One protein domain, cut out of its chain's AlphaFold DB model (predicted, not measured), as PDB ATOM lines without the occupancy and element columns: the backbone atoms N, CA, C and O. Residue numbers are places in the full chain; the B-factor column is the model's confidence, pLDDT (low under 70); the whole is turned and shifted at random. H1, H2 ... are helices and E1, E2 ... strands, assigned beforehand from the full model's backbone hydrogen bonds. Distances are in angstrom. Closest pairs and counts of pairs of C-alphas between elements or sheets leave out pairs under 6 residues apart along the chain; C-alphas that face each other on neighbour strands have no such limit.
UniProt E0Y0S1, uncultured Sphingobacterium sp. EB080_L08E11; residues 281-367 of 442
ATOM      1  N   GLY A 281      90.567 123.954 115.926       94.50
ATOM      2  CA  GLY A 281      91.012 124.989 115.017       94.50
ATOM      3  C   GLY A 281      90.435 126.362 115.292       94.50
ATOM      4  O   GLY A 281      89.425 126.519 115.983       94.50
ATOM      5  N   ILE A 282      91.127 127.347 114.726       95.00
ATOM      6  CA  ILE A 282      90.704 128.739 114.663       95.00
ATOM      7  C   ILE A 282      90.039 128.954 113.305       95.00
ATOM      8  O   ILE A 282      90.631 128.668 112.264       95.00
ATOM      9  N   PHE A 283      88.812 129.458 113.334       93.00
ATOM     10  CA  PHE A 283      88.022 129.806 112.163       93.00
ATOM     11  C   PHE A 283      87.896 131.324 112.085       93.00
ATOM     12  O   PHE A 283      87.493 131.973 113.054       93.00
ATOM     13  N   ILE A 284      88.229 131.874 110.926       89.25
ATOM     14  CA  ILE A 284      88.156 133.298 110.638       89.25
ATOM     15  C   ILE A 284      86.951 133.545 109.739       89.25
ATOM     16  O   ILE A 284      86.845 133.000 108.641       89.25
ATOM     17  N   ASP A 285      86.058 134.425 110.185       74.81
ATOM     18  CA  ASP A 285      85.039 135.003 109.314       74.81
ATOM     19  C   ASP A 285      85.575 136.315 108.744       74.81
ATOM     20  O   ASP A 285      85.445 137.382 109.343       74.81
ATOM     21  N   ALA A 286      86.229 136.238 107.586       63.06
ATOM     22  CA  ALA A 286      86.693 137.434 106.900       63.06
ATOM     23  C   ALA A 286      85.511 138.142 106.219       63.06
ATOM     24  O   ALA A 286      84.789 137.543 105.418       63.06
ATOM     25  N   LYS A 287      85.343 139.446 106.474       59.41
ATOM     26  CA  LYS A 287      84.579 140.317 105.568       59.41
ATOM     27  C   LYS A 287      85.436 140.641 104.340       59.41
ATOM     28  O   LYS A 287      86.663 140.545 104.382       59.41
ATOM     29  N   LYS A 288      84.794 141.025 103.227       49.59
ATOM     30  CA  LYS A 288      85.481 141.518 102.016       49.59
ATOM     31  C   LYS A 288      86.482 142.617 102.423       49.59
ATOM     32  O   LYS A 288      86.044 143.697 102.801       49.59
ATOM     33  N   GLY A 289      87.789 142.327 102.386       54.47
ATOM     34  CA  GLY A 289      88.841 143.273 102.802       54.47
ATOM     35  C   GLY A 289      90.037 142.714 103.597       54.47
ATOM     36  O   GLY A 289      90.947 143.478 103.878       54.47
ATOM     37  N   ALA A 290      90.087 141.413 103.917       67.94
ATOM     38  CA  ALA A 290      91.238 140.717 104.540       67.94
ATOM     39  C   ALA A 290      91.555 141.025 106.022       67.94
ATOM     40  O   ALA A 290      92.476 140.420 106.574       67.94
ATOM     41  N   GLU A 291      90.778 141.883 106.685       81.75
ATOM     42  CA  GLU A 291      90.877 142.132 108.128       81.75
ATOM     43  C   GLU A 291      90.010 141.167 108.950       81.75
ATOM     44  O   GLU A 291      88.890 140.823 108.564       81.75
ATOM     45  N   ILE A 292      90.531 140.744 110.103       85.62
ATOM     46  CA  ILE A 292      89.856 139.842 111.039       85.62
ATOM     47  C   ILE A 292      89.062 140.672 112.051       85.62
ATOM     48  O   ILE A 292      89.646 141.426 112.830       85.62
ATOM     49  N   ASP A 293      87.738 140.499 112.054       81.50
ATOM     50  CA  ASP A 293      86.847 141.096 113.059       81.50
ATOM     51  C   ASP A 293      86.973 140.356 114.401       81.50
ATOM     52  O   ASP A 293      87.187 140.968 115.441       81.50
ATOM     53  N   HIS A 294      86.842 139.031 114.361       86.94
ATOM     54  CA  HIS A 294      86.975 138.135 115.505       86.94
ATOM     55  C   HIS A 294      87.365 136.739 115.015       86.94
ATOM     56  O   HIS A 294      87.224 136.416 113.830       86.94
ATOM     57  N   VAL A 295      87.831 135.901 115.936       90.81
ATOM     58  CA  VAL A 295      88.084 134.483 115.672       90.81
ATOM     59  C   VAL A 295      87.096 133.598 116.419       90.81
ATOM     60  O   VAL A 295      86.578 133.971 117.471       90.81
ATOM     61  N   ARG A 296      86.844 132.409 115.870       91.06
ATOM     62  CA  ARG A 296      86.006 131.379 116.491       91.06
ATOM     63  C   ARG A 296      86.816 130.117 116.736       91.06
ATOM     64  O   ARG A 296      87.554 129.693 115.847       91.06
ATOM     65  N   ILE A 297      86.664 129.500 117.905       93.31
ATOM     66  CA  ILE A 297      87.483 128.346 118.299       93.31
ATOM     67  C   ILE A 297      86.599 127.130 118.560       93.31
ATOM     68  O   ILE A 297      85.808 127.099 119.499       93.31
ATOM     69  N   PHE A 298      86.757 126.081 117.749       91.31
ATOM     70  CA  PHE A 298      85.950 124.867 117.879       91.31
ATOM     71  C   PHE A 298      86.746 123.595 117.576       91.31
ATOM     72  O   PHE A 298      87.739 123.646 116.845       91.31
ATOM     73  N   PRO A 299      86.299 122.432 118.092       91.50
ATOM     74  CA  PRO A 299      86.754 121.148 117.585       91.50
ATOM     75  C   PRO A 299      86.503 121.051 116.076       91.50
ATOM     76  O   PRO A 299      85.417 121.399 115.603       91.50
ATOM     77  N   VAL A 300      87.483 120.545 115.333       89.44
ATOM     78  CA  VAL A 300      87.362 120.295 113.897       89.44
ATOM     79  C   VAL A 300      86.348 119.173 113.684       89.44
ATOM     80  O   VAL A 300      86.435 118.114 114.303       89.44
ATOM     81  N   ARG A 301      85.350 119.435 112.836       83.62
ATOM     82  CA  ARG A 301      84.306 118.464 112.476       83.62
ATOM     83  C   ARG A 301      84.194 118.341 110.961       83.62
ATOM     84  O   ARG A 301      84.756 117.424 110.389       83.62
ATOM     85  N   TYR A 302      83.492 119.279 110.326       74.88
ATOM     86  CA  TYR A 302      83.171 119.207 108.894       74.88
ATOM     87  C   TYR A 302      83.881 120.275 108.055       74.88
ATOM     88  O   TYR A 302      84.312 119.997 106.943       74.88
ATOM     89  N   LYS A 303      84.007 121.502 108.578       85.38
ATOM     90  CA  LYS A 303      84.715 122.602 107.908       85.38
ATOM     91  C   LYS A 303      86.179 122.603 108.347       85.38
ATOM     92  O   LYS A 303      86.447 122.527 109.547       85.38
ATOM     93  N   ALA A 304      87.097 122.736 107.391       89.06
ATOM     94  CA  ALA A 304      88.510 122.945 107.681       89.06
ATOM     95  C   ALA A 304      88.722 124.325 108.345       89.06
ATOM     96  O   ALA A 304      88.197 125.320 107.832       89.06
ATOM     97  N   PRO A 305      89.429 124.406 109.486       93.38
ATOM     98  CA  PRO A 305      89.838 125.673 110.081       93.38
ATOM     99  C   PRO A 305      90.954 126.352 109.281       93.38
ATOM    100  O   PRO A 305      91.669 125.714 108.507       93.38
ATOM    101  N   ASP A 306      91.140 127.643 109.539       94.25
ATOM    102  CA  ASP A 306      92.244 128.432 108.991       94.25
ATOM    103  C   ASP A 306      93.579 128.098 109.675       94.25
ATOM    104  O   ASP A 306      94.639 128.212 109.060       94.25
ATOM    105  N   PHE A 307      93.524 127.658 110.938       95.62
ATOM    106  CA  PHE A 307      94.680 127.220 111.721       95.62
ATOM    107  C   PHE A 307      94.325 126.014 112.593       95.62
ATOM    108  O   PHE A 307      93.306 126.035 113.286       95.62
ATOM    109  N   TYR A 308      95.180 124.991 112.590       96.19
ATOM    110  CA  TYR A 308      94.994 123.754 113.353       96.19
ATOM    111  C   TYR A 308      95.830 123.728 114.630       96.19
ATOM    112  O   TYR A 308      96.985 124.151 114.640       96.19
ATOM    113  N   PHE A 309      95.253 123.167 115.691       96.44
ATOM    114  CA  PHE A 309      95.898 122.989 116.987       96.44
ATOM    115  C   PHE A 309      95.416 121.709 117.683       96.44
ATOM    116  O   PHE A 309      94.342 121.176 117.403       96.44
ATOM    117  N   GLU A 310      96.207 121.247 118.649       93.25
ATOM    118  CA  GLU A 310      95.892 120.079 119.482       93.25
ATOM    119  C   GLU A 310      94.687 120.334 120.405       93.25
ATOM    120  O   GLU A 310      93.920 119.426 120.704       93.25
ATOM    121  N   GLY A 311      94.497 121.573 120.876       93.19
ATOM    122  CA  GLY A 311      93.375 121.896 121.749       93.19
ATOM    123  C   GLY A 311      93.459 123.263 122.428       93.19
ATOM    124  O   GLY A 311      94.395 124.028 122.198       93.19
ATOM    125  N   PRO A 312      92.508 123.573 123.329       92.75
ATOM    126  CA  PRO A 312      92.459 124.844 124.057       92.75
ATOM    127  C   PRO A 312      93.773 125.225 124.756       92.75
ATOM    128  O   PRO A 312      94.173 126.386 124.734       92.75
ATOM    129  N   LYS A 313      94.475 124.240 125.335       92.50
ATOM    130  CA  LYS A 313      95.747 124.450 126.045       92.50
ATOM    131  C   LYS A 313      96.881 124.949 125.143       92.50
ATOM    132  O   LYS A 313      97.785 125.590 125.660       92.50
ATOM    133  N   SER A 314      96.849 124.673 123.838       93.88
ATOM    134  CA  SER A 314      97.828 125.205 122.879       93.88
ATOM    135  C   SER A 314      97.328 126.470 122.176       93.88
ATOM    136  O   SER A 314      98.119 127.376 121.932       93.88
ATOM    137  N   ILE A 315      96.019 126.581 121.923       95.88
ATOM    138  CA  ILE A 315      95.415 127.731 121.229       95.88
ATOM    139  C   ILE A 315      95.473 129.014 122.059       95.88
ATOM    140  O   ILE A 315      95.937 130.044 121.576       95.88
ATOM    141  N   TYR A 316      94.968 128.990 123.295       95.81
ATOM    142  CA  TYR A 316      94.752 130.230 124.043       95.81
ATOM    143  C   TYR A 316      96.051 130.918 124.488       95.81
ATOM    144  O   TYR A 316      96.129 132.139 124.346       95.81
ATOM    145  N   PRO A 317      97.099 130.202 124.943       95.12
ATOM    146  CA  PRO A 317      98.404 130.821 125.179       95.12
ATOM    147  C   PRO A 317      99.026 131.416 123.909       95.12
ATOM    148  O   PRO A 317      99.601 132.503 123.957       95.12
ATOM    149  N   TRP A 318      98.869 130.741 122.765       96.44
ATOM    150  CA  TRP A 318      99.326 131.254 121.473       96.44
ATOM    151  C   TRP A 318      98.585 132.543 121.084       96.44
ATOM    152  O   TRP A 318      99.220 133.547 120.755       96.44
ATOM    153  N   LEU A 319      97.254 132.564 121.234       95.38
ATOM    154  CA  LEU A 319      96.432 133.759 121.027       95.38
ATOM    155  C   LEU A 319      96.810 134.888 121.987       95.38
ATOM    156  O   LEU A 319      96.903 136.027 121.550       95.38
ATOM    157  N   GLN A 320      97.060 134.599 123.268       95.06
ATOM    158  CA  GLN A 320      97.511 135.606 124.232       95.06
ATOM    159  C   GLN A 320      98.821 136.251 123.777       95.06
ATOM    160  O   GLN A 320      98.898 137.475 123.720       95.06
ATOM    161  N   LYS A 321      99.826 135.449 123.403       94.81
ATOM    162  CA  LYS A 321     101.114 135.958 122.913       94.81
ATOM    163  C   LYS A 321     100.935 136.855 121.687       94.81
ATOM    164  O   LYS A 321     101.511 137.943 121.640       94.81
ATOM    165  N   MET A 322     100.132 136.413 120.721       95.00
ATOM    166  CA  MET A 322      99.852 137.171 119.502       95.00
ATOM    167  C   MET A 322      99.110 138.474 119.819       95.00
ATOM    168  O   MET A 322      99.583 139.548 119.462       95.00
ATOM    169  N   MET A 323      98.010 138.413 120.576       93.94
ATOM    170  CA  MET A 323      97.227 139.596 120.945       93.94
ATOM    171  C   MET A 323      98.041 140.598 121.765       93.94
ATOM    172  O   MET A 323      97.916 141.792 121.534       93.94
ATOM    173  N   MET A 324      98.908 140.144 122.673       93.94
ATOM    174  CA  MET A 324      99.818 141.025 123.410       93.94
ATOM    175  C   MET A 324     100.802 141.739 122.484       93.94
ATOM    176  O   MET A 324     100.974 142.952 122.588       93.94
ATOM    177  N   SER A 325     101.428 140.992 121.574       93.19
ATOM    178  CA  SER A 325     102.436 141.517 120.643       93.19
ATOM    179  C   SER A 325     101.818 142.497 119.644       93.19
ATOM    180  O   SER A 325     102.389 143.542 119.341       93.19
ATOM    181  N   GLU A 326     100.597 142.210 119.199       92.69
ATOM    182  CA  GLU A 326      99.840 143.084 118.314       92.69
ATOM    183  C   GLU A 326      99.100 144.205 119.066       92.69
ATOM    184  O   GLU A 326      98.694 145.196 118.461       92.69
ATOM    185  N   GLY A 327      98.933 144.112 120.381       91.62
ATOM    186  CA  GLY A 327      98.099 145.031 121.148       91.62
ATOM    187  C   GLY A 327      96.609 144.911 120.817       91.62
ATOM    188  O   GLY A 327      95.932 145.927 120.738       91.62
ATOM    189  N   LEU A 328      96.096 143.700 120.591       90.75
ATOM    190  CA  LEU A 328      94.669 143.419 120.389       90.75
ATOM    191  C   LEU A 328      93.946 143.244 121.726       90.75
ATOM    192  O   LEU A 328      94.534 142.739 122.682       90.75
ATOM    193  N   ASP A 329      92.673 143.633 121.782       88.88
ATOM    194  CA  ASP A 329      91.812 143.422 122.950       88.88
ATOM    195  C   ASP A 329      91.136 142.034 122.884       88.88
ATOM    196  O   ASP A 329      90.395 141.768 121.929       88.88
ATOM    197  N   PRO A 330      91.321 141.146 123.883       88.69
ATOM    198  CA  PRO A 330      90.610 139.869 123.946       88.69
ATOM    199  C   PRO A 330      89.086 140.025 123.957       88.69
ATOM    200  O   PRO A 330      88.388 139.142 123.462       88.69
ATOM    201  N   HIS A 331      88.556 141.133 124.491       87.69
ATOM    202  CA  HIS A 331      87.117 141.396 124.541       87.69
ATOM    203  C   HIS A 331      86.497 141.625 123.166       87.69
ATOM    204  O   HIS A 331      85.338 141.263 122.961       87.69
ATOM    205  N   THR A 332      87.259 142.183 122.224       87.19
ATOM    206  CA  THR A 332      86.786 142.427 120.855       87.19
ATOM    207  C   THR A 332      87.216 141.333 119.887       87.19
ATOM    208  O   THR A 332      86.518 141.082 118.912       87.19
ATOM    209  N   PHE A 333      88.358 140.684 120.135       89.06
ATOM    210  CA  PHE A 333      88.924 139.690 119.221       89.06
ATOM    211  C   PHE A 333      88.379 138.268 119.440       89.06
ATOM    212  O   PHE A 333      88.415 137.447 118.520       89.06
ATOM    213  N   LEU A 334      87.852 137.973 120.637       90.38
ATOM    214  CA  LEU A 334      87.260 136.681 120.999       90.38
ATOM    215  C   LEU A 334      85.769 136.817 121.323       90.38
ATOM    216  O   LEU A 334      85.343 137.759 121.998       90.38
ATOM    217  N   LEU A 335      84.983 135.821 120.913       89.06
ATOM    218  CA  LEU A 335      83.578 135.697 121.305       89.06
ATOM    219  C   LEU A 335      83.431 135.362 122.795       89.06
ATOM    220  O   LEU A 335      84.315 134.757 123.393       89.06
ATOM    221  N   ASP A 336      82.274 135.681 123.378       85.56
ATOM    222  CA  ASP A 336      81.970 135.503 124.808       85.56
ATOM    223  C   ASP A 336      82.331 134.109 125.332       85.56
ATOM    224  O   ASP A 336      83.033 133.975 126.335       85.56
ATOM    225  N   ARG A 337      81.926 133.072 124.592       85.81
ATOM    226  CA  ARG A 337      82.232 131.673 124.901       85.81
ATOM    227  C   ARG A 337      83.737 131.381 124.903       85.81
ATOM    228  O   ARG A 337      84.220 130.626 125.742       85.81
ATOM    229  N   ASP A 338      84.477 131.970 123.971       90.25
ATOM    230  CA  ASP A 338      85.920 131.766 123.846       90.25
ATOM    231  C   ASP A 338      86.693 132.564 124.907       90.25
ATOM    232  O   ASP A 338      87.758 132.129 125.340       90.25
ATOM    233  N   ARG A 339      86.141 133.679 125.412       90.50
ATOM    234  CA  ARG A 339      86.740 134.460 126.512       90.50
ATOM    235  C   ARG A 339      86.759 133.705 127.835       90.50
ATOM    236  O   ARG A 339      87.750 133.777 128.559       90.50
ATOM    237  N   GLU A 340      85.710 132.946 128.140       88.75
ATOM    238  CA  GLU A 340      85.695 132.084 129.329       88.75
ATOM    239  C   GLU A 340      86.835 131.055 129.271       88.75
ATOM    240  O   GLU A 340      87.624 130.904 130.208       88.75
ATOM    241  N   HIS A 341      86.983 130.393 128.122       91.81
ATOM    242  CA  HIS A 341      88.069 129.450 127.903       91.81
ATOM    243  C   HIS A 341      89.446 130.126 127.875       91.81
ATOM    244  O   HIS A 341      90.395 129.555 128.414       91.81
ATOM    245  N   TYR A 342      89.568 131.322 127.302       92.06
ATOM    246  CA  TYR A 342      90.792 132.118 127.316       92.06
ATOM    247  C   TYR A 342      91.253 132.388 128.748       92.06
ATOM    248  O   TYR A 342      92.377 132.033 129.103       92.06
ATOM    249  N   ASN A 343      90.367 132.905 129.601       90.69
ATOM    250  CA  ASN A 343      90.674 133.201 131.003       90.69
ATOM    251  C   ASN A 343      91.080 131.943 131.784       90.69
ATOM    252  O   ASN A 343      91.955 131.998 132.641       90.69
ATOM    253  N   LYS A 344      90.486 130.787 131.461       91.44
ATOM    254  CA  LYS A 344      90.830 129.500 132.083       91.44
ATOM    255  C   LYS A 344      92.226 128.988 131.705       91.44
ATOM    256  O   LYS A 344      92.840 128.272 132.493       91.44
ATOM    257  N   HIS A 345      92.703 129.281 130.495       91.69
ATOM    258  CA  HIS A 345      93.928 128.689 129.938       91.69
ATOM    259  C   HIS A 345      95.102 129.666 129.836       91.69
ATOM    260  O   HIS A 345      96.171 129.277 129.367       91.69
ATOM    261  N   THR A 346      94.926 130.917 130.250       91.94
ATOM    262  CA  THR A 346      95.950 131.959 130.143       91.94
ATOM    263  C   THR A 346      96.200 132.635 131.482       91.94
ATOM    264  O   THR A 346      95.445 132.477 132.440       91.94
ATOM    265  N   ARG A 347      97.315 133.361 131.575       89.88
ATOM    266  CA  ARG A 347      97.623 134.167 132.760       89.88
ATOM    267  C   ARG A 347      96.866 135.488 132.679       89.88
ATOM    268  O   ARG A 347      96.674 136.013 131.586       89.88
ATOM    269  N   ASN A 348      96.509 136.059 133.825       87.31
ATOM    270  CA  ASN A 348      95.938 137.402 133.875       87.31
ATOM    271  C   ASN A 348      97.040 138.448 133.622       87.31
ATOM    272  O   ASN A 348      97.702 138.904 134.553       87.31
ATOM    273  N   LEU A 349      97.293 138.748 132.347       86.81
ATOM    274  CA  LEU A 349      98.297 139.710 131.892       86.81
ATOM    275  C   LEU A 349      97.608 140.972 131.373       86.81
ATOM    276  O   LEU A 349      96.563 140.899 130.734       86.81
ATOM    277  N   GLN A 350      98.216 142.128 131.633       83.38
ATOM    278  CA  GLN A 350      97.712 143.440 131.227       83.38
ATOM    279  C   GLN A 350      98.607 144.007 130.121       83.38
ATOM    280  O   GLN A 350      99.832 143.996 130.246       83.38
ATOM    281  N   TRP A 351      98.010 144.525 129.048       91.56
ATOM    282  CA  TRP A 351      98.716 145.275 128.009       91.56
ATOM    283  C   TRP A 351      97.827 146.388 127.453       91.56
ATOM    284  O   TRP A 351      96.604 146.359 127.587       91.56
ATOM    285  N   LYS A 352      98.446 147.393 126.823       86.38
ATOM    286  CA  LYS A 352      97.716 148.505 126.206       86.38
ATOM    287  C   LYS A 352      97.045 148.028 124.919       86.38
ATOM    288  O   LYS A 352      97.648 148.083 123.847       86.38
ATOM    289  N   ALA A 353      95.807 147.564 125.041       82.81
ATOM    290  CA  ALA A 353      94.997 147.189 123.898       82.81
ATOM    291  C   ALA A 353      94.693 148.415 123.020       82.81
ATOM    292  O   ALA A 353      94.397 149.511 123.503       82.81
ATOM    293  N   LYS A 354      94.807 148.229 121.709       79.75
ATOM    294  CA  LYS A 354      94.454 149.184 120.666       79.75
ATOM    295  C   LYS A 354      93.283 148.594 119.895       79.75
ATOM    296  O   LYS A 354      93.284 147.410 119.572       79.75
ATOM    297  N   ASN A 355      92.320 149.436 119.540       72.06
ATOM    298  CA  ASN A 355      91.235 149.040 118.652       72.06
ATOM    299  C   ASN A 355      91.763 148.999 117.206       72.06
ATOM    300  O   ASN A 355      91.579 149.939 116.435       72.06
ATOM    301  N   LYS A 356      92.541 147.958 116.894       79.12
ATOM    302  CA  LYS A 356      93.124 147.704 115.575       79.12
ATOM    303  C   LYS A 356      92.691 146.327 115.088       79.12
ATOM    304  O   LYS A 356      92.467 145.424 115.890       79.12
ATOM    305  N   ARG A 357      92.626 146.159 113.772       82.44
ATOM    306  CA  ARG A 357      92.395 144.861 113.135       82.44
ATOM    307  C   ARG A 357      93.699 144.330 112.564       82.44
ATOM    308  O   ARG A 357      94.629 145.089 112.300       82.44
ATOM    309  N   VAL A 358      93.777 143.014 112.424       88.88
ATOM    310  CA  VAL A 358      94.932 142.322 111.843       88.88
ATOM    311  C   VAL A 358      94.476 141.447 110.689       88.88
ATOM    312  O   VAL A 358      93.336 140.985 110.665       88.88
ATOM    313  N   GLY A 359      95.365 141.229 109.724       89.94
ATOM    314  CA  GLY A 359      95.114 140.309 108.624       89.94
ATOM    315  C   GLY A 359      95.470 138.868 108.983       89.94
ATOM    316  O   GLY A 359      96.193 138.599 109.944       89.94
ATOM    317  N   ILE A 360      95.029 137.920 108.155       88.94
ATOM    318  CA  ILE A 360      95.404 136.502 108.303       88.94
ATOM    319  C   ILE A 360      96.922 136.275 108.201       88.94
ATOM    320  O   ILE A 360      97.454 135.359 108.826       88.94
ATOM    321  N   SER A 361      97.638 137.118 107.448       88.88
ATOM    322  CA  SER A 361      99.103 137.089 107.347       88.88
ATOM    323  C   SER A 361      99.784 137.363 108.686       88.88
ATOM    324  O   SER A 361     100.759 136.687 109.002       88.88
ATOM    325  N   THR A 362      99.239 138.277 109.499       91.75
ATOM    326  CA  THR A 362      99.725 138.515 110.862       91.75
ATOM    327  C   THR A 362      99.650 137.223 111.663       91.75
ATOM    328  O   THR A 362     100.663 136.800 112.195       91.75
ATOM    329  N   LEU A 363      98.512 136.520 111.669       93.06
ATOM    330  CA  LEU A 363      98.384 135.249 112.399       93.06
ATOM    331  C   LEU A 363      99.351 134.173 111.877       93.06
ATOM    332  O   LEU A 363      99.961 133.467 112.676       93.06
ATOM    333  N   ARG A 364      99.551 134.077 110.555       92.62
ATOM    334  CA  ARG A 364     100.520 133.136 109.957       92.62
ATOM    335  C   ARG A 364     101.947 133.360 110.454       92.62
ATOM    336  O   ARG A 364     102.646 132.379 110.691       92.62
ATOM    337  N   SER A 365     102.344 134.612 110.691       94.12
ATOM    338  CA  SER A 365     103.682 134.937 111.210       94.12
ATOM    339  C   SER A 365     103.959 134.414 112.624       94.12
ATOM    340  O   SER A 365     105.114 134.251 112.999       94.12
ATOM    341  N   TYR A 366     102.913 134.085 113.392       95.81
ATOM    342  CA  TYR A 366     103.049 133.451 114.707       95.81
ATOM    343  C   TYR A 366     103.015 131.916 114.639       95.81
ATOM    344  O   TYR A 366     103.214 131.271 115.667       95.81
ATOM    345  N   MET A 367     102.751 131.321 113.469       95.88
ATOM    346  CA  MET A 367     102.759 129.863 113.286       95.88
ATOM    347  C   MET A 367     104.144 129.358 112.888       95.88
ATOM    348  O   MET A 367     104.648 128.406 113.474       95.88
TER     349      MET A 367
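What this domain is: This is residues 281 to 367 of the 442 residues of a protein of uncultured Sphingobacterium sp. EB080_L08E11 (UniProt E0Y0S1). A long strand hairpin, E1 and E2, with the short strand E3 along the other side of E1, makes a small twisted sheet; beside it H1, H2 and H3 gather in a cluster in which H1 and H3 cross nearly at right angles. From H3 the long stretch of residues 346 to 359 swings round the outside and brings the short helix H4 back to the sheet. The printed part has 87 residues, with three named strands and four named helices in the order E1 E2 E3 H1 H2 H3 H4; the sheet runs E2, E1, E3, antiparallel throughout, and the class is mixed, helices and strands. It is compact, with a radius of gyration of the C-alphas of 12.2 A, and rounded, spanning 36 by 31 by 24 A.

Where its parts are: Find C-alpha 281 at (91.012, 124.989, 115.017); from there E1 runs through residues 281 to 286, 15.5 A. E2, residues 291 to 299, covers 23.4 A and bends by 60 degrees at residue 294. E3 is residues 307 to 309. H1 begins at C-alpha 312, (92.459, 124.844, 124.057), and runs 20.5 A to residue 326. Next come H2, residues 330 to 333, and H3, residues 336 to 345, 14.7 A long. H4, residues 360 to 365, ends at C-alpha 365, (103.682, 134.937, 111.210).

How they stand to each other: Start in the sheet, which is only just strongly twisted, its C-alphas up to 4.0 A off the best plane. In the hairpin E1 and E2, look for N 283 and O 296, 2.8 A apart; across E1 and E3, N 282 and O 307 are 2.9 A apart. Each of the four helices is on the sheet but only grazes it. The closest C-alphas of E2 and H2, those of His 294 and Phe 333, are 4.5 A apart. H1 touches H3 with residues 312 to 317 alone, about perpendicular at 81 degrees, the closest C-alphas being those of Tyr 316 and Tyr 342, 5.5 A. H1 and H4 are close but not clearly touching, Met 322 to Leu 363 being 7.5 A between C-alphas. H2 and H4 are apart. Every O i to N i+4 pair is within hydrogen-bond range in H4, 9 of 11 in H1 and 5 of 6 in H3; H2 is too short for such a pair.

The domain as a whole: The two farthest C-alphas, those of Tyr 302 and Lys 352, are 37.0 A apart. The printed part has no cut. The link from H3 to H4 is long, 14 residues; in it residues 358 to 359 pair antiparallel with residues 291 to 292 of E2. Mean pLDDT of the printed part is 88.2, and residues 286 to 290 are under 70.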